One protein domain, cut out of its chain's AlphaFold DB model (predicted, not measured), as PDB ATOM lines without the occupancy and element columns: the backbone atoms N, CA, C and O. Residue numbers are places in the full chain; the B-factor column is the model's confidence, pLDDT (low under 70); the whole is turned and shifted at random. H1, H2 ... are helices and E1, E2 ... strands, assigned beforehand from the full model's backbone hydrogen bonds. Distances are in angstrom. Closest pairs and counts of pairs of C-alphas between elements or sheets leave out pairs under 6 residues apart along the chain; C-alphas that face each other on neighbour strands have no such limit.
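This is residues 45 to 139 and 154 to 185 of the 498 residues of the protein "1-alkyl-2-acetylglycerophosphocholine esterase" of Fragilariopsis cylindrus CCMP1102 (UniProt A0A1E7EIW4). Near the middle of this elongated domain lies a two-strand hairpin, E1 and E2, with the short helix H4 packed beside it; a helical hairpin, H2 and H3, makes one end of the long axis. H1 is set off from the other helices, two long stretches with no named element run along the body, and the strand hairpin's turn, residues 54 to 59, sticks out. The printed part has 127 residues, in the order E1 E2 H1 H2 H3 H4; the class is mixed, with under half of the residues in named elements. It is only just compact, close to loose, with a radius of gyration of the C-alphas of 16.6 A and spans of 57 by 31 by 31 A.

Find C-alpha 46 at (-32.141, -5.748, 42.402); from there E1 runs 22.9 A to residue 53. E2, residues 60 to 67, returns over 20.5 A. H1 is residues 77 to 88, 17.4 A; H2 is 96 to 105, 14.3 A; H3 is 111 to 119. H4, residues 174 to 181, ends at C-alpha 181, (-37.570, 1.006, 40.790).

Look first at E1 and E2, an antiparallel hairpin at 157 degrees: N 48 and O 65 are 2.8 A apart, within hydrogen-bond range. The closest C-alphas of E2 and H4, Tyr 65 and Ala 181, are 5.2 A apart. H2 and H3, a helical hairpin, touch at a shallow tilt of 31 degrees, opposite ways, closest at C-alphas 99 and 114, 6.6 A. H1 is apart from H2, H3 and H4. Every O i to N i+4 pair is within hydrogen-bond range in H2, H3 and H4; in H1, 7 of 8.

The farthest C-alphas, Asn 107 and Ile 139, are 56.9 A apart. Residues 140 to 153 are not printed, and 10.9 A separates C-alphas 139 and 154. No link printed whole is long. Look for pLDDT under 70 at residues 70 to 79, 110, 135 to 139, 154 to 155 and 184 to 185.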
ATOM      1  N   TYR A  45     -29.919  -1.656  41.224       82.44
ATOM      2  CA  TYR A  45     -30.550  -2.364  42.316       82.44
ATOM      3  C   TYR A  45     -31.236  -3.609  41.776       82.44
ATOM      4  O   TYR A  45     -31.917  -3.559  40.748       82.44
ATOM      5  N   HIS A  46     -31.122  -4.716  42.508       88.25
ATOM      6  CA  HIS A  46     -32.141  -5.748  42.402       88.25
ATOM      7  C   HIS A  46     -33.483  -5.135  42.786       88.25
ATOM      8  O   HIS A  46     -33.551  -4.303  43.687       88.25
ATOM      9  N   VAL A  47     -34.550  -5.528  42.101       91.12
ATOM     10  CA  VAL A  47     -35.878  -4.976  42.363       91.12
ATOM     11  C   VAL A  47     -36.720  -6.017  43.060       91.12
ATOM     12  O   VAL A  47     -37.028  -7.062  42.487       91.12
ATOM     13  N   GLY A  48     -37.095  -5.706  44.293       93.62
ATOM     14  CA  GLY A  48     -38.119  -6.423  45.020       93.62
ATOM     15  C   GLY A  48     -39.499  -5.992  44.555       93.62
ATOM     16  O   GLY A  48     -39.708  -4.858  44.116       93.62
ATOM     17  N   ALA A  49     -40.442  -6.920  44.653       95.44
ATOM     18  CA  ALA A  49     -41.847  -6.632  44.450       95.44
ATOM     19  C   ALA A  49     -42.671  -7.296  45.549       95.44
ATOM     20  O   ALA A  49     -42.351  -8.405  45.976       95.44
ATOM     21  N   THR A  50     -43.735  -6.628  45.982       95.56
ATOM     22  CA  THR A  50     -44.733  -7.221  46.878       95.56
ATOM     23  C   THR A  50     -46.123  -6.694  46.547       95.56
ATOM     24  O   THR A  50     -46.283  -5.549  46.119       95.56
ATOM     25  N   LYS A  51     -47.142  -7.535  46.729       94.44
ATOM     26  CA  LYS A  51     -48.554  -7.166  46.574       94.44
ATOM     27  C   LYS A  51     -49.148  -7.037  47.963       94.44
ATOM     28  O   LYS A  51     -49.161  -8.005  48.717       94.44
ATOM     29  N   ILE A  52     -49.660  -5.859  48.287       93.81
ATOM     30  CA  ILE A  52     -50.133  -5.552  49.631       93.81
ATOM     31  C   ILE A  52     -51.431  -4.757  49.584       93.81
ATOM     32  O   ILE A  52     -51.683  -3.959  48.683       93.81
ATOM     33  N   ARG A  53     -52.266  -4.972  50.595       90.25
ATOM     34  CA  ARG A  53     -53.348  -4.068  50.959       90.25
ATOM     35  C   ARG A  53     -52.969  -3.445  52.300       90.25
ATOM     36  O   ARG A  53     -52.905  -4.155  53.296       90.25
ATOM     37  N   MET A  54     -52.670  -2.146  52.304       79.38
ATOM     38  CA  MET A  54     -52.133  -1.458  53.489       79.38
ATOM     39  C   MET A  54     -53.141  -1.383  54.650       79.38
ATOM     40  O   MET A  54     -52.746  -1.380  55.808       79.38
ATOM     41  N   SER A  55     -54.439  -1.339  54.342       89.38
ATOM     42  CA  SER A  55     -55.553  -1.414  55.297       89.38
ATOM     43  C   SER A  55     -56.767  -2.030  54.597       89.38
ATOM     44  O   SER A  55     -56.865  -1.937  53.372       89.38
ATOM     45  N   THR A  56     -57.699  -2.640  55.337       88.00
ATOM     46  CA  THR A  56     -58.937  -3.235  54.789       88.00
ATOM     47  C   THR A  56     -59.687  -2.272  53.873       88.00
ATOM     48  O   THR A  56     -60.186  -2.686  52.823       88.00
ATOM     49  N   ASP A  57     -59.651  -0.990  54.222       90.19
ATOM     50  CA  ASP A  57     -60.415   0.075  53.573       90.19
ATOM     51  C   ASP A  57     -59.667   0.711  52.390       90.19
ATOM     52  O   ASP A  57     -60.227   1.523  51.657       90.19
ATOM     53  N   LEU A  58     -58.400   0.337  52.174       82.69
ATOM     54  CA  LEU A  58     -57.570   0.846  51.084       82.69
ATOM     55  C   LEU A  58     -57.518  -0.139  49.906       82.69
ATOM     56  O   LEU A  58     -57.626  -1.357  50.094       82.69
ATOM     57  N   PRO A  59     -57.330   0.359  48.669       83.12
ATOM     58  CA  PRO A  59     -57.114  -0.506  47.518       83.12
ATOM     59  C   PRO A  59     -55.830  -1.329  47.688       83.12
ATOM     60  O   PRO A  59     -54.867  -0.906  48.328       83.12
ATOM     61  N   ALA A  60     -55.816  -2.524  47.095       89.81
ATOM     62  CA  ALA A  60     -54.582  -3.286  46.965       89.81
ATOM     63  C   ALA A  60     -53.651  -2.583  45.968       89.81
ATOM     64  O   ALA A  60     -54.112  -2.049  44.958       89.81
ATOM     65  N   CYS A  61     -52.355  -2.614  46.240       93.50
ATOM     66  CA  CYS A  61     -51.331  -2.116  45.342       93.50
ATOM     67  C   CYS A  61     -50.187  -3.122  45.219       93.50
ATOM     68  O   CYS A  61     -50.060  -4.077  45.993       93.50
ATOM     69  N   GLN A  62     -49.351  -2.886  44.218       95.62
ATOM     70  CA  GLN A  62     -48.106  -3.598  44.035       95.62
ATOM     71  C   GLN A  62     -46.957  -2.607  44.197       95.62
ATOM     72  O   GLN A  62     -46.903  -1.594  43.502       95.62
ATOM     73  N   LEU A  63     -46.067  -2.891  45.142       96.06
ATOM     74  CA  LEU A  63     -44.891  -2.076  45.416       96.06
ATOM     75  C   LEU A  63     -43.694  -2.650  44.670       96.06
ATOM     76  O   LEU A  63     -43.505  -3.864  44.649       96.06
ATOM     77  N   PHE A  64     -42.880  -1.759  44.112       94.75
ATOM     78  CA  PHE A  64     -41.586  -2.063  43.511       94.75
ATOM     79  C   PHE A  64     -40.535  -1.227  44.217       94.75
ATOM     80  O   PHE A  64     -40.729  -0.026  44.403       94.75
ATOM     81  N   TYR A  65     -39.446  -1.855  44.641       93.69
ATOM     82  CA  TYR A  65     -38.439  -1.185  45.457       93.69
ATOM     83  C   TYR A  65     -37.050  -1.795  45.255       93.69
ATOM     84  O   TYR A  65     -36.940  -2.983  44.943       93.69
ATOM     85  N   PRO A  66     -35.974  -1.019  45.464       91.06
ATOM     86  CA  PRO A  66     -34.622  -1.553  45.569       91.06
ATOM     87  C   PRO A  66     -34.535  -2.608  46.681       91.06
ATOM     88  O   PRO A  66     -34.735  -2.293  47.856       91.06
ATOM     89  N   ALA A  67     -34.264  -3.860  46.324       89.25
ATOM     90  CA  ALA A  67     -34.104  -4.980  47.247       89.25
ATOM     91  C   ALA A  67     -32.645  -5.131  47.690       89.25
ATOM     92  O   ALA A  67     -31.721  -4.949  46.893       89.25
ATOM     93  N   ALA A  68     -32.449  -5.486  48.961       82.94
ATOM     94  CA  ALA A  68     -31.132  -5.768  49.521       82.94
ATOM     95  C   ALA A  68     -30.442  -6.913  48.767       82.94
ATOM     96  O   ALA A  68     -31.051  -7.945  48.473       82.94
ATOM     97  N   THR A  69     -29.164  -6.717  48.437       75.94
ATOM     98  CA  THR A  69     -28.311  -7.765  47.871       75.94
ATOM     99  C   THR A  69     -27.554  -8.446  49.015       75.94
ATOM    100  O   THR A  69     -27.208  -7.782  49.996       75.94
ATOM    101  N   ALA A  70     -27.290  -9.753  48.895       59.47
ATOM    102  CA  ALA A  70     -26.554 -10.544  49.896       59.47
ATOM    103  C   ALA A  70     -25.227  -9.875  50.321       59.47
ATOM    104  O   ALA A  70     -24.917  -9.745  51.495       59.47
ATOM    105  N   ILE A  71     -24.533  -9.254  49.361       58.56
ATOM    106  CA  ILE A  71     -23.240  -8.573  49.553       58.56
ATOM    107  C   ILE A  71     -23.305  -7.424  50.586       58.56
ATOM    108  O   ILE A  71     -22.287  -7.057  51.163       58.56
ATOM    109  N   SER A  72     -24.484  -6.847  50.834       55.34
ATOM    110  CA  SER A  72     -24.657  -5.709  51.754       55.34
ATOM    111  C   SER A  72     -25.148  -6.091  53.156       55.34
ATOM    112  O   SER A  72     -25.181  -5.233  54.038       55.34
ATOM    113  N   ALA A  73     -25.536  -7.349  53.381       55.56
ATOM    114  CA  ALA A  73     -26.051  -7.806  54.663       55.56
ATOM    115  C   ALA A  73     -24.923  -8.441  55.485       55.56
ATOM    116  O   ALA A  73     -24.464  -9.539  55.203       55.56
ATOM    117  N   THR A  74     -24.493  -7.775  56.554       52.34
ATOM    118  CA  THR A  74     -23.465  -8.282  57.481       52.34
ATOM    119  C   THR A  74     -23.916  -9.495  58.316       52.34
ATOM    120  O   THR A  74     -23.140 -10.018  59.111       52.34
ATOM    121  N   THR A  75     -25.142  -9.991  58.112       58.03
ATOM    122  CA  THR A  75     -25.703 -11.212  58.710       58.03
ATOM    123  C   THR A  75     -26.552 -11.966  57.664       58.03
ATOM    124  O   THR A  75     -27.776 -11.860  57.609       58.03
ATOM    125  N   ASP A  76     -25.874 -12.694  56.773       57.38
ATOM    126  CA  ASP A  76     -26.326 -13.038  55.407       57.38
ATOM    127  C   ASP A  76     -27.100 -14.375  55.229       57.38
ATOM    128  O   ASP A  76     -27.236 -14.896  54.117       57.38
ATOM    129  N   ASP A  77     -27.658 -14.956  56.297       69.56
ATOM    130  CA  ASP A  77     -28.387 -16.235  56.180       69.56
ATOM    131  C   ASP A  77     -29.825 -16.071  55.651       69.56
ATOM    132  O   ASP A  77     -30.317 -16.909  54.890       69.56
ATOM    133  N   ASP A  78     -30.522 -14.983  55.999       69.12
ATOM    134  CA  ASP A  78     -31.966 -14.862  55.730       69.12
ATOM    135  C   ASP A  78     -32.280 -14.467  54.271       69.12
ATOM    136  O   ASP A  78     -33.224 -14.976  53.659       69.12
ATOM    137  N   LEU A  79     -31.453 -13.613  53.655       69.25
ATOM    138  CA  LEU A  79     -31.605 -13.209  52.248       69.25
ATOM    139  C   LEU A  79     -31.291 -14.359  51.292       69.25
ATOM    140  O   LEU A  79     -32.059 -14.622  50.362       69.25
ATOM    141  N   THR A  80     -30.194 -15.074  51.541       76.50
ATOM    142  CA  THR A  80     -29.799 -16.245  50.754       76.50
ATOM    143  C   THR A  80     -30.850 -17.347  50.861       76.50
ATOM    144  O   THR A  80     -31.241 -17.938  49.848       76.50
ATOM    145  N   LYS A  81     -31.394 -17.570  52.066       79.69
ATOM    146  CA  LYS A  81     -32.500 -18.503  52.294       79.69
ATOM    147  C   LYS A  81     -33.758 -18.103  51.521       79.69
ATOM    148  O   LYS A  81     -34.247 -18.914  50.738       79.69
ATOM    149  N   LYS A  82     -34.229 -16.855  51.637       77.06
ATOM    150  CA  LYS A  82     -35.404 -16.367  50.887       77.06
ATOM    151  C   LYS A  82     -35.212 -16.435  49.373       77.06
ATOM    152  O   LYS A  82     -36.124 -16.845  48.658       77.06
ATOM    153  N   LYS A  83     -34.029 -16.082  48.864       76.56
ATOM    154  CA  LYS A  83     -33.716 -16.192  47.431       76.56
ATOM    155  C   LYS A  83     -33.798 -17.645  46.959       76.56
ATOM    156  O   LYS A  83     -34.378 -17.912  45.908       76.56
ATOM    157  N   ASN A  84     -33.272 -18.589  47.739       81.69
ATOM    158  CA  ASN A  84     -33.350 -20.019  47.435       81.69
ATOM    159  C   ASN A  84     -34.784 -20.565  47.524       81.69
ATOM    160  O   ASN A  84     -35.190 -21.347  46.663       81.69
ATOM    161  N   GLU A  85     -35.572 -20.116  48.503       84.81
ATOM    162  CA  GLU A  85     -37.000 -20.438  48.611       84.81
ATOM    163  C   GLU A  85     -37.771 -19.939  47.378       84.81
ATOM    164  O   GLU A  85     -38.508 -20.696  46.740       84.81
ATOM    165  N   ASN A  86     -37.537 -18.689  46.972       85.19
ATOM    166  CA  ASN A  86     -38.195 -18.068  45.824       85.19
ATOM    167  C   ASN A  86     -37.747 -18.637  44.471       85.19
ATOM    168  O   ASN A  86     -38.536 -18.672  43.523       85.19
ATOM    169  N   LYS A  87     -36.505 -19.124  44.367       84.31
ATOM    170  CA  LYS A  87     -35.983 -19.751  43.144       84.31
ATOM    171  C   LYS A  87     -36.833 -20.949  42.711       84.31
ATOM    172  O   LYS A  87     -37.027 -21.154  41.517       84.31
ATOM    173  N   ASN A  88     -37.381 -21.688  43.677       85.69
ATOM    174  CA  ASN A  88     -38.214 -22.867  43.426       85.69
ATOM    175  C   ASN A  88     -39.721 -22.583  43.535       85.69
ATOM    176  O   ASN A  88     -40.537 -23.385  43.080       85.69
ATOM    177  N   LYS A  89     -40.111 -21.449  44.125       91.38
ATOM    178  CA  LYS A  89     -41.513 -21.062  44.296       91.38
ATOM    179  C   LYS A  89     -42.028 -20.339  43.055       91.38
ATOM    180  O   LYS A  89     -41.577 -19.246  42.734       91.38
ATOM    181  N   PHE A  90     -43.026 -20.912  42.389       92.12
ATOM    182  CA  PHE A  90     -43.746 -20.208  41.331       92.12
ATOM    183  C   PHE A  90     -44.547 -19.042  41.923       92.12
ATOM    184  O   PHE A  90     -45.415 -19.243  42.774       92.12
ATOM    185  N   ILE A  91     -44.260 -17.826  41.461       92.12
ATOM    186  CA  ILE A  91     -45.001 -16.619  41.834       92.12
ATOM    187  C   ILE A  91     -45.758 -16.155  40.593       92.12
ATOM    188  O   ILE A  91     -45.109 -15.755  39.622       92.12
ATOM    189  N   PRO A  92     -47.102 -16.214  40.582       93.12
ATOM    190  CA  PRO A  92     -47.869 -15.873  39.397       93.12
ATOM    191  C   PRO A  92     -47.756 -14.375  39.100       93.12
ATOM    192  O   PRO A  92     -47.840 -13.538  40.003       93.12
ATOM    193  N   TYR A  93     -47.598 -14.035  37.820       93.88
ATOM    194  CA  TYR A  93     -47.590 -12.650  37.353       93.88
ATOM    195  C   TYR A  93     -48.911 -11.977  37.736       93.88
ATOM    196  O   TYR A  93     -48.915 -10.997  38.478       93.88
ATOM    197  N   PHE A  94     -50.036 -12.567  37.318       93.06
ATOM    198  CA  PHE A  94     -51.386 -12.091  37.614       93.06
ATOM    199  C   PHE A  94     -52.007 -12.845  38.787       93.06
ATOM    200  O   PHE A  94     -51.918 -14.068  38.874       93.06
ATOM    201  N   ARG A  95     -52.707 -12.128  39.670       93.31
ATOM    202  CA  ARG A  95     -53.600 -12.780  40.636       93.31
ATOM    203  C   ARG A  95     -54.825 -13.362  39.926       93.31
ATOM    204  O   ARG A  95     -55.269 -12.823  38.910       93.31
ATOM    205  N   LYS A  96     -55.394 -14.435  40.476       91.06
ATOM    206  CA  LYS A  96     -56.516 -15.165  39.864       91.06
ATOM    207  C   LYS A  96     -57.694 -14.240  39.544       91.06
ATOM    208  O   LYS A  96     -58.251 -14.313  38.455       91.06
ATOM    209  N   GLU A  97     -58.009 -13.325  40.456       91.56
ATOM    210  CA  GLU A  97     -59.120 -12.380  40.333       91.56
ATOM    211  C   GLU A  97     -58.902 -11.378  39.195       91.56
ATOM    212  O   GLU A  97     -59.851 -11.009  38.511       91.56
ATOM    213  N   ALA A  98     -57.654 -10.952  38.963       89.94
ATOM    214  CA  ALA A  98     -57.324 -10.052  37.861       89.94
ATOM    215  C   ALA A  98     -57.492 -10.748  36.506       89.94
ATOM    216  O   ALA A  98     -57.983 -10.133  35.563       89.94
ATOM    217  N   VAL A  99     -57.136 -12.035  36.418       89.75
ATOM    218  CA  VAL A  99     -57.344 -12.812  35.191       89.75
ATOM    219  C   VAL A  99     -58.834 -13.020  34.925       89.75
ATOM    220  O   VAL A  99     -59.275 -12.790  33.803       89.75
ATOM    221  N   THR A 100     -59.621 -13.380  35.946       89.56
ATOM    222  CA  THR A 100     -61.085 -13.495  35.824       89.56
ATOM    223  C   THR A 100     -61.713 -12.178  35.371       89.56
ATOM    224  O   THR A 100     -62.402 -12.163  34.359       89.56
ATOM    225  N   GLY A 101     -61.389 -11.060  36.028       88.50
ATOM    226  CA  GLY A 101     -61.928  -9.752  35.644       88.50
ATOM    227  C   GLY A 101     -61.540  -9.321  34.226       88.50
ATOM    228  O   GLY A 101     -62.335  -8.692  33.536       88.50
ATOM    229  N   MET A 102     -60.344  -9.688  33.753       84.38
ATOM    230  CA  MET A 102     -59.930  -9.397  32.379       84.38
ATOM    231  C   MET A 102     -60.680 -10.252  31.346       84.38
ATOM    232  O   MET A 102     -60.988  -9.763  30.265       84.38
ATOM    233  N   ILE A 103     -61.010 -11.504  31.670       86.94
ATOM    234  CA  ILE A 103     -61.836 -12.364  30.807       86.94
ATOM    235  C   ILE A 103     -63.258 -11.822  30.715       86.94
ATOM    236  O   ILE A 103     -63.803 -11.739  29.613       86.94
ATOM    237  N   ASP A 104     -63.825 -11.414  31.849       87.69
ATOM    238  CA  ASP A 104     -65.147 -10.794  31.898       87.69
ATOM    239  C   ASP A 104     -65.159  -9.503  31.066       87.69
ATOM    240  O   ASP A 104     -66.047  -9.304  30.239       87.69
ATOM    241  N   TYR A 105     -64.117  -8.672  31.198       83.81
ATOM    242  CA  TYR A 105     -63.947  -7.450  30.404       83.81
ATOM    243  C   TYR A 105     -63.847  -7.722  28.893       83.81
ATOM    244  O   TYR A 105     -64.352  -6.947  28.083       83.81
ATOM    245  N   LEU A 106     -63.227  -8.835  28.501       83.94
ATOM    246  CA  LEU A 106     -63.101  -9.266  27.105       83.94
ATOM    247  C   LEU A 106     -64.300 -10.103  26.616       83.94
ATOM    248  O   LEU A 106     -64.206 -10.730  25.561       83.94
ATOM    249  N   ASN A 107     -65.418 -10.123  27.351       86.25
ATOM    250  CA  ASN A 107     -66.630 -10.887  27.027       86.25
ATOM    251  C   ASN A 107     -66.374 -12.391  26.800       86.25
ATOM    252  O   ASN A 107     -66.916 -12.994  25.873       86.25
ATOM    253  N   GLY A 108     -65.537 -13.012  27.637       77.12
ATOM    254  CA  GLY A 108     -65.316 -14.462  27.604       77.12
ATOM    255  C   GLY A 108     -64.337 -14.938  26.527       77.12
ATOM    256  O   GLY A 108     -64.343 -16.116  26.165       77.12
ATOM    257  N   PHE A 109     -63.482 -14.056  26.002       75.31
ATOM    258  CA  PHE A 109     -62.459 -14.441  25.030       75.31
ATOM    259  C   PHE A 109     -61.352 -15.316  25.663       75.31
ATOM    260  O   PHE A 109     -60.331 -14.824  26.137       75.31
ATOM    261  N   GLY A 110     -61.549 -16.639  25.599       66.25
ATOM    262  CA  GLY A 110     -60.501 -17.662  25.512       66.25
ATOM    263  C   GLY A 110     -59.988 -18.284  26.819       66.25
ATOM    264  O   GLY A 110     -59.121 -17.726  27.487       66.25
ATOM    265  N   ASP A 111     -60.343 -19.552  27.059       76.00
ATOM    266  CA  ASP A 111     -59.686 -20.435  28.046       76.00
ATOM    267  C   ASP A 111     -58.162 -20.548  27.825       76.00
ATOM    268  O   ASP A 111     -57.384 -20.766  28.753       76.00
ATOM    269  N   GLY A 112     -57.707 -20.365  26.579       79.50
ATOM    270  CA  GLY A 112     -56.283 -20.339  26.240       79.50
ATOM    271  C   GLY A 112     -55.544 -19.114  26.793       79.50
ATOM    272  O   GLY A 112     -54.388 -19.235  27.194       79.50
ATOM    273  N   LEU A 113     -56.210 -17.955  26.861       76.25
ATOM    274  CA  LEU A 113     -55.649 -16.738  27.450       76.25
ATOM    275  C   LEU A 113     -55.562 -16.877  28.977       76.25
ATOM    276  O   LEU A 113     -54.538 -16.527  29.559       76.25
ATOM    277  N   LEU A 114     -56.582 -17.477  29.607       80.75
ATOM    278  CA  LEU A 114     -56.584 -17.823  31.035       80.75
ATOM    279  C   LEU A 114     -55.357 -18.670  31.401       80.75
ATOM    280  O   LEU A 114     -54.604 -18.299  32.300       80.75
ATOM    281  N   GLN A 115     -55.136 -19.770  30.674       82.62
ATOM    282  CA  GLN A 115     -54.006 -20.664  30.924       82.62
ATOM    283  C   GLN A 115     -52.664 -19.936  30.748       82.62
ATOM    284  O   GLN A 115     -51.800 -20.018  31.617       82.62
ATOM    285  N   MET A 116     -52.505 -19.165  29.668       84.94
ATOM    286  CA  MET A 116     -51.267 -18.428  29.390       84.94
ATOM    287  C   MET A 116     -50.928 -17.412  30.491       84.94
ATOM    288  O   MET A 116     -49.772 -17.280  30.889       84.94
ATOM    289  N   LEU A 117     -51.928 -16.687  30.998       84.38
ATOM    290  CA  LEU A 117     -51.726 -15.669  32.031       84.38
ATOM    291  C   LEU A 117     -51.468 -16.277  33.411       84.38
ATOM    292  O   LEU A 117     -50.714 -15.699  34.193       84.38
ATOM    293  N   GLN A 118     -52.064 -17.438  33.699       85.69
ATOM    294  CA  GLN A 118     -51.840 -18.181  34.941       85.69
ATOM    295  C   GLN A 118     -50.458 -18.841  34.996       85.69
ATOM    296  O   GLN A 118     -49.897 -18.973  36.080       85.69
ATOM    297  N   GLU A 119     -49.904 -19.232  33.847       87.62
ATOM    298  CA  GLU A 119     -48.588 -19.877  33.746       87.62
ATOM    299  C   GLU A 119     -47.419 -18.872  33.727       87.62
ATOM    300  O   GLU A 119     -46.264 -19.263  33.916       87.62
ATOM    301  N   LYS A 120     -47.677 -17.569  33.534       87.50
ATOM    302  CA  LYS A 120     -46.618 -16.549  33.524       87.50
ATOM    303  C   LYS A 120     -46.126 -16.276  34.948       87.50
ATOM    304  O   LYS A 120     -46.906 -15.886  35.816       87.50
ATOM    305  N   SER A 121     -44.821 -16.423  35.176       90.62
ATOM    306  CA  SER A 121     -44.193 -16.048  36.444       90.62
ATOM    307  C   SER A 121     -43.907 -14.547  36.531       90.62
ATOM    308  O   SER A 121     -43.744 -13.852  35.524       90.62
ATOM    309  N   HIS A 122     -43.845 -14.040  37.758       92.81
ATOM    310  CA  HIS A 122     -43.514 -12.654  38.047       92.81
ATOM    311  C   HIS A 122     -42.052 -12.331  37.651       92.81
ATOM    312  O   HIS A 122     -41.152 -13.084  38.022       92.81
ATOM    313  N   PRO A 123     -41.754 -11.213  36.957       88.88
ATOM    314  CA  PRO A 123     -40.391 -10.886  36.511       88.88
ATOM    315  C   PRO A 123     -39.415 -10.666  37.678       88.88
ATOM    316  O   PRO A 123     -38.250 -11.030  37.585       88.88
ATOM    317  N   CYS A 124     -39.898 -10.157  38.816       89.88
ATOM    318  CA  CYS A 124     -39.111 -10.015  40.048       89.88
ATOM    319  C   CYS A 124     -39.151 -11.260  40.957       89.88
ATOM    320  O   CYS A 124     -38.907 -11.124  42.149       89.88
ATOM    321  N   GLN A 125     -39.507 -12.454  40.453       91.44
ATOM    322  CA  GLN A 125     -39.720 -13.656  41.285       91.44
ATOM    323  C   GLN A 125     -38.558 -13.930  42.249       91.44
ATOM    324  O   GLN A 125     -38.793 -14.248  43.408       91.44
ATOM    325  N   GLN A 126     -37.313 -13.765  41.794       88.12
ATOM    326  CA  GLN A 126     -36.125 -14.028  42.613       88.12
ATOM    327  C   GLN A 126     -36.035 -13.139  43.866       88.12
ATOM    328  O   GLN A 126     -35.495 -13.581  44.878       88.12
ATOM    329  N   TYR A 127     -36.576 -11.919  43.804       88.06
ATOM    330  CA  TYR A 127     -36.493 -10.896  44.856       88.06
ATOM    331  C   TYR A 127     -37.867 -10.533  45.438       88.06
ATOM    332  O   TYR A 127     -38.032  -9.509  46.102       88.06
ATOM    333  N   TYR A 128     -38.882 -11.348  45.162       91.12
ATOM    334  CA  TYR A 128     -40.241 -11.095  45.615       91.12
ATOM    335  C   TYR A 128     -40.324 -11.234  47.143       91.12
ATOM    336  O   TYR A 128     -39.799 -12.195  47.705       91.12
ATOM    337  N   ASP A 129     -40.948 -10.269  47.820       91.25
ATOM    338  CA  ASP A 129     -40.994 -10.168  49.291       91.25
ATOM    339  C   ASP A 129     -39.609 -10.146  49.993       91.25
ATOM    340  O   ASP A 129     -39.493 -10.401  51.200       91.25
ATOM    341  N   CYS A 130     -38.530  -9.827  49.267       87.44
ATOM    342  CA  CYS A 130     -37.228  -9.545  49.877       87.44
ATOM    343  C   CYS A 130     -37.258  -8.211  50.631       87.44
ATOM    344  O   CYS A 130     -38.046  -7.320  50.314       87.44
ATOM    345  N   ASN A 131     -36.372  -8.049  51.614       87.38
ATOM    346  CA  ASN A 131     -36.275  -6.797  52.362       87.38
ATOM    347  C   ASN A 131     -35.766  -5.660  51.448       87.38
ATOM    348  O   ASN A 131     -34.894  -5.903  50.603       87.38
ATOM    349  N   PRO A 132     -36.286  -4.427  51.591       88.44
ATOM    350  CA  PRO A 132     -35.755  -3.275  50.871       88.44
ATOM    351  C   PRO A 132     -34.326  -2.954  51.331       88.44
ATOM    352  O   PRO A 132     -33.932  -3.304  52.445       88.44
ATOM    353  N   ILE A 133     -33.554  -2.259  50.493       84.12
ATOM    354  CA  ILE A 133     -32.245  -1.722  50.888       84.12
ATOM    355  C   ILE A 133     -32.458  -0.691  51.998       84.12
ATOM    356  O   ILE A 133     -32.927   0.422  51.752       84.12
ATOM    357  N   MET A 134     -32.080  -1.055  53.220       75.12
ATOM    358  CA  MET A 134     -31.956  -0.118  54.329       75.12
ATOM    359  C   MET A 134     -30.591   0.556  54.204       75.12
ATOM    360  O   MET A 134     -29.567  -0.008  54.577       75.12
ATOM    361  N   THR A 135     -30.559   1.736  53.589       57.31
ATOM    362  CA  THR A 135     -29.299   2.438  53.315       57.31
ATOM    363  C   THR A 135     -28.824   3.176  54.571       57.31
ATOM    364  O   THR A 135     -28.975   4.391  54.673       57.31
ATOM    365  N   THR A 136     -28.236   2.467  55.532       54.56
ATOM    366  CA  THR A 136     -27.220   3.061  56.418       54.56
ATOM    367  C   THR A 136     -25.893   2.964  55.680       54.56
ATOM    368  O   THR A 136     -25.076   2.085  55.941       54.56
ATOM    369  N   MET A 137     -25.711   3.802  54.654       49.44
ATOM    370  CA  MET A 137     -24.386   3.968  54.066       49.44
ATOM    371  C   MET A 137     -23.543   4.690  55.113       49.44
ATOM    372  O   MET A 137     -23.613   5.911  55.218       49.44
ATOM    373  N   ASN A 138     -22.755   3.932  55.877       45.38
ATOM    374  CA  ASN A 138     -21.571   4.472  56.529       45.38
ATOM    375  C   ASN A 138     -20.618   4.875  55.407       45.38
ATOM    376  O   ASN A 138     -19.770   4.096  54.977       45.38
ATOM    377  N   ILE A 139     -20.820   6.073  54.864       48.84
ATOM    378  CA  ILE A 139     -19.791   6.735  54.086       48.84
ATOM    379  C   ILE A 139     -18.709   7.025  55.115       48.84
ATOM    380  O   ILE A 139     -18.817   7.976  55.885       48.84
ATOM    381  N   THR A 154     -29.972   8.954  56.359       65.88
ATOM    382  CA  THR A 154     -30.561   7.800  55.672       65.88
ATOM    383  C   THR A 154     -31.054   8.214  54.288       65.88
ATOM    384  O   THR A 154     -31.924   9.076  54.133       65.88
ATOM    385  N   LYS A 155     -30.498   7.585  53.248       67.19
ATOM    386  CA  LYS A 155     -30.890   7.856  51.863       67.19
ATOM    387  C   LYS A 155     -32.338   7.409  51.649       67.19
ATOM    388  O   LYS A 155     -32.635   6.216  51.666       67.19
ATOM    389  N   LYS A 156     -33.238   8.368  51.432       80.38
ATOM    390  CA  LYS A 156     -34.647   8.113  51.098       80.38
ATOM    391  C   LYS A 156     -34.819   8.020  49.582       80.38
ATOM    392  O   LYS A 156     -34.236   8.806  48.839       80.38
ATOM    393  N   PHE A 157     -35.634   7.072  49.128       83.56
ATOM    394  CA  PHE A 157     -36.022   6.965  47.721       83.56
ATOM    395  C   PHE A 157     -37.261   7.827  47.439       83.56
ATOM    396  O   PHE A 157     -38.125   7.952  48.312       83.56
ATOM    397  N   PRO A 158     -37.377   8.423  46.239       84.56
ATOM    398  CA  PRO A 158     -38.601   9.104  45.839       84.56
ATOM    399  C   PRO A 158     -39.767   8.109  45.734       84.56
ATOM    400  O   PRO A 158     -39.592   6.981  45.271       84.56
ATOM    401  N   LEU A 159     -40.965   8.538  46.139       90.06
ATOM    402  CA  LEU A 159     -42.197   7.765  45.983       90.06
ATOM    403  C   LEU A 159     -42.863   8.111  44.648       90.06
ATOM    404  O   LEU A 159     -43.170   9.274  44.389       90.06
ATOM    405  N   LEU A 160     -43.142   7.090  43.839       88.06
ATOM    406  CA  LEU A 160     -43.938   7.206  42.621       88.06
ATOM    407  C   LEU A 160     -45.239   6.418  42.784       88.06
ATOM    408  O   LEU A 160     -45.218   5.235  43.117       88.06
ATOM    409  N   LEU A 161     -46.371   7.074  42.524       91.75
ATOM    410  CA  LEU A 161     -47.687   6.440  42.481       91.75
ATOM    411  C   LEU A 161     -48.089   6.234  41.019       91.75
ATOM    412  O   LEU A 161     -48.238   7.198  40.272       91.75
ATOM    413  N   PHE A 162     -48.255   4.975  40.616       89.19
ATOM    414  CA  PHE A 162     -48.652   4.601  39.261       89.19
ATOM    415  C   PHE A 162     -50.110   4.135  39.248       89.19
ATOM    416  O   PHE A 162     -50.490   3.272  40.041       89.19
ATOM    417  N   SER A 163     -50.919   4.674  38.334       89.94
ATOM    418  CA  SER A 163     -52.315   4.268  38.142       89.94
ATOM    419  C   SER A 163     -52.494   3.607  36.780       89.94
ATOM    420  O   SER A 163     -51.981   4.094  35.773       89.94
ATOM    421  N   HIS A 164     -53.205   2.483  36.745       90.50
ATOM    422  CA  HIS A 164     -53.472   1.757  35.507       90.50
ATOM    423  C   HIS A 164     -54.643   2.379  34.727       90.50
ATOM    424  O   HIS A 164     -55.529   3.014  35.295       90.50
ATOM    425  N   GLY A 165     -54.679   2.149  33.412       73.19
ATOM    426  CA  GLY A 165     -55.807   2.539  32.558       73.19
ATOM    427  C   GLY A 165     -57.083   1.704  32.766       73.19
ATOM    428  O   GLY A 165     -57.121   0.767  33.571       73.19
ATOM    429  N   LEU A 166     -58.131   2.037  32.002       73.69
ATOM    430  CA  LEU A 166     -59.405   1.308  31.965       73.69
ATOM    431  C   LEU A 166     -59.195  -0.157  31.546       73.69
ATOM    432  O   LEU A 166     -58.446  -0.432  30.612       73.69
ATOM    433  N   GLY A 167     -59.844  -1.091  32.250       75.81
ATOM    434  CA  GLY A 167     -59.651  -2.535  32.051       75.81
ATOM    435  C   GLY A 167     -58.302  -3.058  32.563       75.81
ATOM    436  O   GLY A 167     -58.011  -4.246  32.438       75.81
ATOM    437  N   GLY A 168     -57.475  -2.181  33.139       81.12
ATOM    438  CA  GLY A 168     -56.187  -2.537  33.705       81.12
ATOM    439  C   GLY A 168     -56.245  -3.022  35.151       81.12
ATOM    440  O   GLY A 168     -57.275  -2.957  35.819       81.12
ATOM    441  N   ASN A 169     -55.104  -3.500  35.640       90.50
ATOM    442  CA  ASN A 169     -54.870  -3.858  37.036       90.50
ATOM    443  C   ASN A 169     -53.418  -3.518  37.420       90.50
ATOM    444  O   ASN A 169     -52.619  -3.129  36.563       90.50
ATOM    445  N   MET A 170     -53.080  -3.652  38.707       92.00
ATOM    446  CA  MET A 170     -51.748  -3.319  39.232       92.00
ATOM    447  C   MET A 170     -50.617  -4.168  38.628       92.00
ATOM    448  O   MET A 170     -49.472  -3.726  38.616       92.00
ATOM    449  N   GLU A 171     -50.926  -5.348  38.084       93.94
ATOM    450  CA  GLU A 171     -49.932  -6.252  37.508       93.94
ATOM    451  C   GLU A 171     -49.521  -5.902  36.069       93.94
ATOM    452  O   GLU A 171     -48.400  -6.220  35.671       93.94
ATOM    453  N   LEU A 172     -50.363  -5.228  35.277       89.19
ATOM    454  CA  LEU A 172     -50.096  -4.980  33.843       89.19
ATOM    455  C   LEU A 172     -48.863  -4.111  33.552       89.19
ATOM    456  O   LEU A 172     -48.359  -4.128  32.434       89.19
ATOM    457  N   TYR A 173     -48.375  -3.368  34.544       91.38
ATOM    458  CA  TYR A 173     -47.256  -2.433  34.397       91.38
ATOM    459  C   TYR A 173     -46.017  -2.884  35.174       91.38
ATOM    460  O   TYR A 173     -45.113  -2.090  35.423       91.38
ATOM    461  N   THR A 174     -45.954  -4.167  35.544       91.19
ATOM    462  CA  THR A 174     -44.893  -4.715  36.400       91.19
ATOM    463  C   THR A 174     -43.495  -4.471  35.838       91.19
ATOM    464  O   THR A 174     -42.604  -4.086  36.583       91.19
ATOM    465  N   GLU A 175     -43.289  -4.659  34.535       85.62
ATOM    466  CA  GLU A 175     -41.969  -4.474  33.915       85.62
ATOM    467  C   GLU A 175     -41.542  -3.000  33.928       85.62
ATOM    468  O   GLU A 175     -40.423  -2.692  34.327       85.62
ATOM    469  N   LEU A 176     -42.454  -2.081  33.599       85.25
ATOM    470  CA  LEU A 176     -42.200  -0.639  33.654       85.25
ATOM    471  C   LEU A 176     -41.889  -0.180  35.084       85.25
ATOM    472  O   LEU A 176     -40.881   0.485  35.316       85.25
ATOM    473  N   CYS A 177     -42.731  -0.548  36.050       92.12
ATOM    474  CA  CYS A 177     -42.549  -0.157  37.445       92.12
ATOM    475  C   CYS A 177     -41.286  -0.783  38.050       92.12
ATOM    476  O   CYS A 177     -40.579  -0.113  38.802       92.12
ATOM    477  N   ALA A 178     -40.953  -2.023  37.677       89.81
ATOM    478  CA  ALA A 178     -39.698  -2.645  38.073       89.81
ATOM    479  C   ALA A 178     -38.497  -1.904  37.472       89.81
ATOM    480  O   ALA A 178     -37.546  -1.609  38.186       89.81
ATOM    481  N   MET A 179     -38.552  -1.523  36.194       83.00
ATOM    482  CA  MET A 179     -37.496  -0.723  35.574       83.00
ATOM    483  C   MET A 179     -37.323   0.630  36.267       83.00
ATOM    484  O   MET A 179     -36.192   1.014  36.544       83.00
ATOM    485  N   ILE A 180     -38.411   1.319  36.616       85.19
ATOM    486  CA  ILE A 180     -38.356   2.582  37.367       85.19
ATOM    487  C   ILE A 180     -37.723   2.368  38.746       85.19
ATOM    488  O   ILE A 180     -36.818   3.109  39.119       85.19
ATOM    489  N   ALA A 181     -38.140   1.334  39.482       88.19
ATOM    490  CA  ALA A 181     -37.570   1.006  40.790       88.19
ATOM    491  C   ALA A 181     -36.098   0.564  40.710       88.19
ATOM    492  O   ALA A 181     -35.348   0.726  41.670       88.19
ATOM    493  N   SER A 182     -35.670   0.043  39.557       85.19
ATOM    494  CA  SER A 182     -34.267  -0.272  39.274       85.19
ATOM    495  C   SER A 182     -33.418   0.959  38.931       85.19
ATOM    496  O   SER A 182     -32.186   0.869  38.874       85.19
ATOM    497  N   TYR A 183     -34.061   2.096  38.641       76.12
ATOM    498  CA  TYR A 183     -33.429   3.237  37.994       76.12
ATOM    499  C   TYR A 183     -32.755   4.200  38.989       76.12
ATOM    500  O   TYR A 183     -33.259   4.496  40.068       76.12
ATOM    501  N   VAL A 184     -31.611   4.739  38.560       56.75
ATOM    502  CA  VAL A 184     -30.911   5.918  39.117       56.75
ATOM    503  C   VAL A 184     -31.060   7.008  38.057       56.75
ATOM    504  O   VAL A 184     -31.015   6.620  36.888       56.75
ATOM    505  N   PRO A 185     -31.200   8.306  38.396       59.09
ATOM    506  CA  PRO A 185     -31.300   9.399  37.424       59.09
ATOM    507  C   PRO A 185     -30.383   9.213  36.211       59.09
ATOM    508  O   PRO A 185     -29.244   8.763  36.355       59.09
TER     509      PRO A 185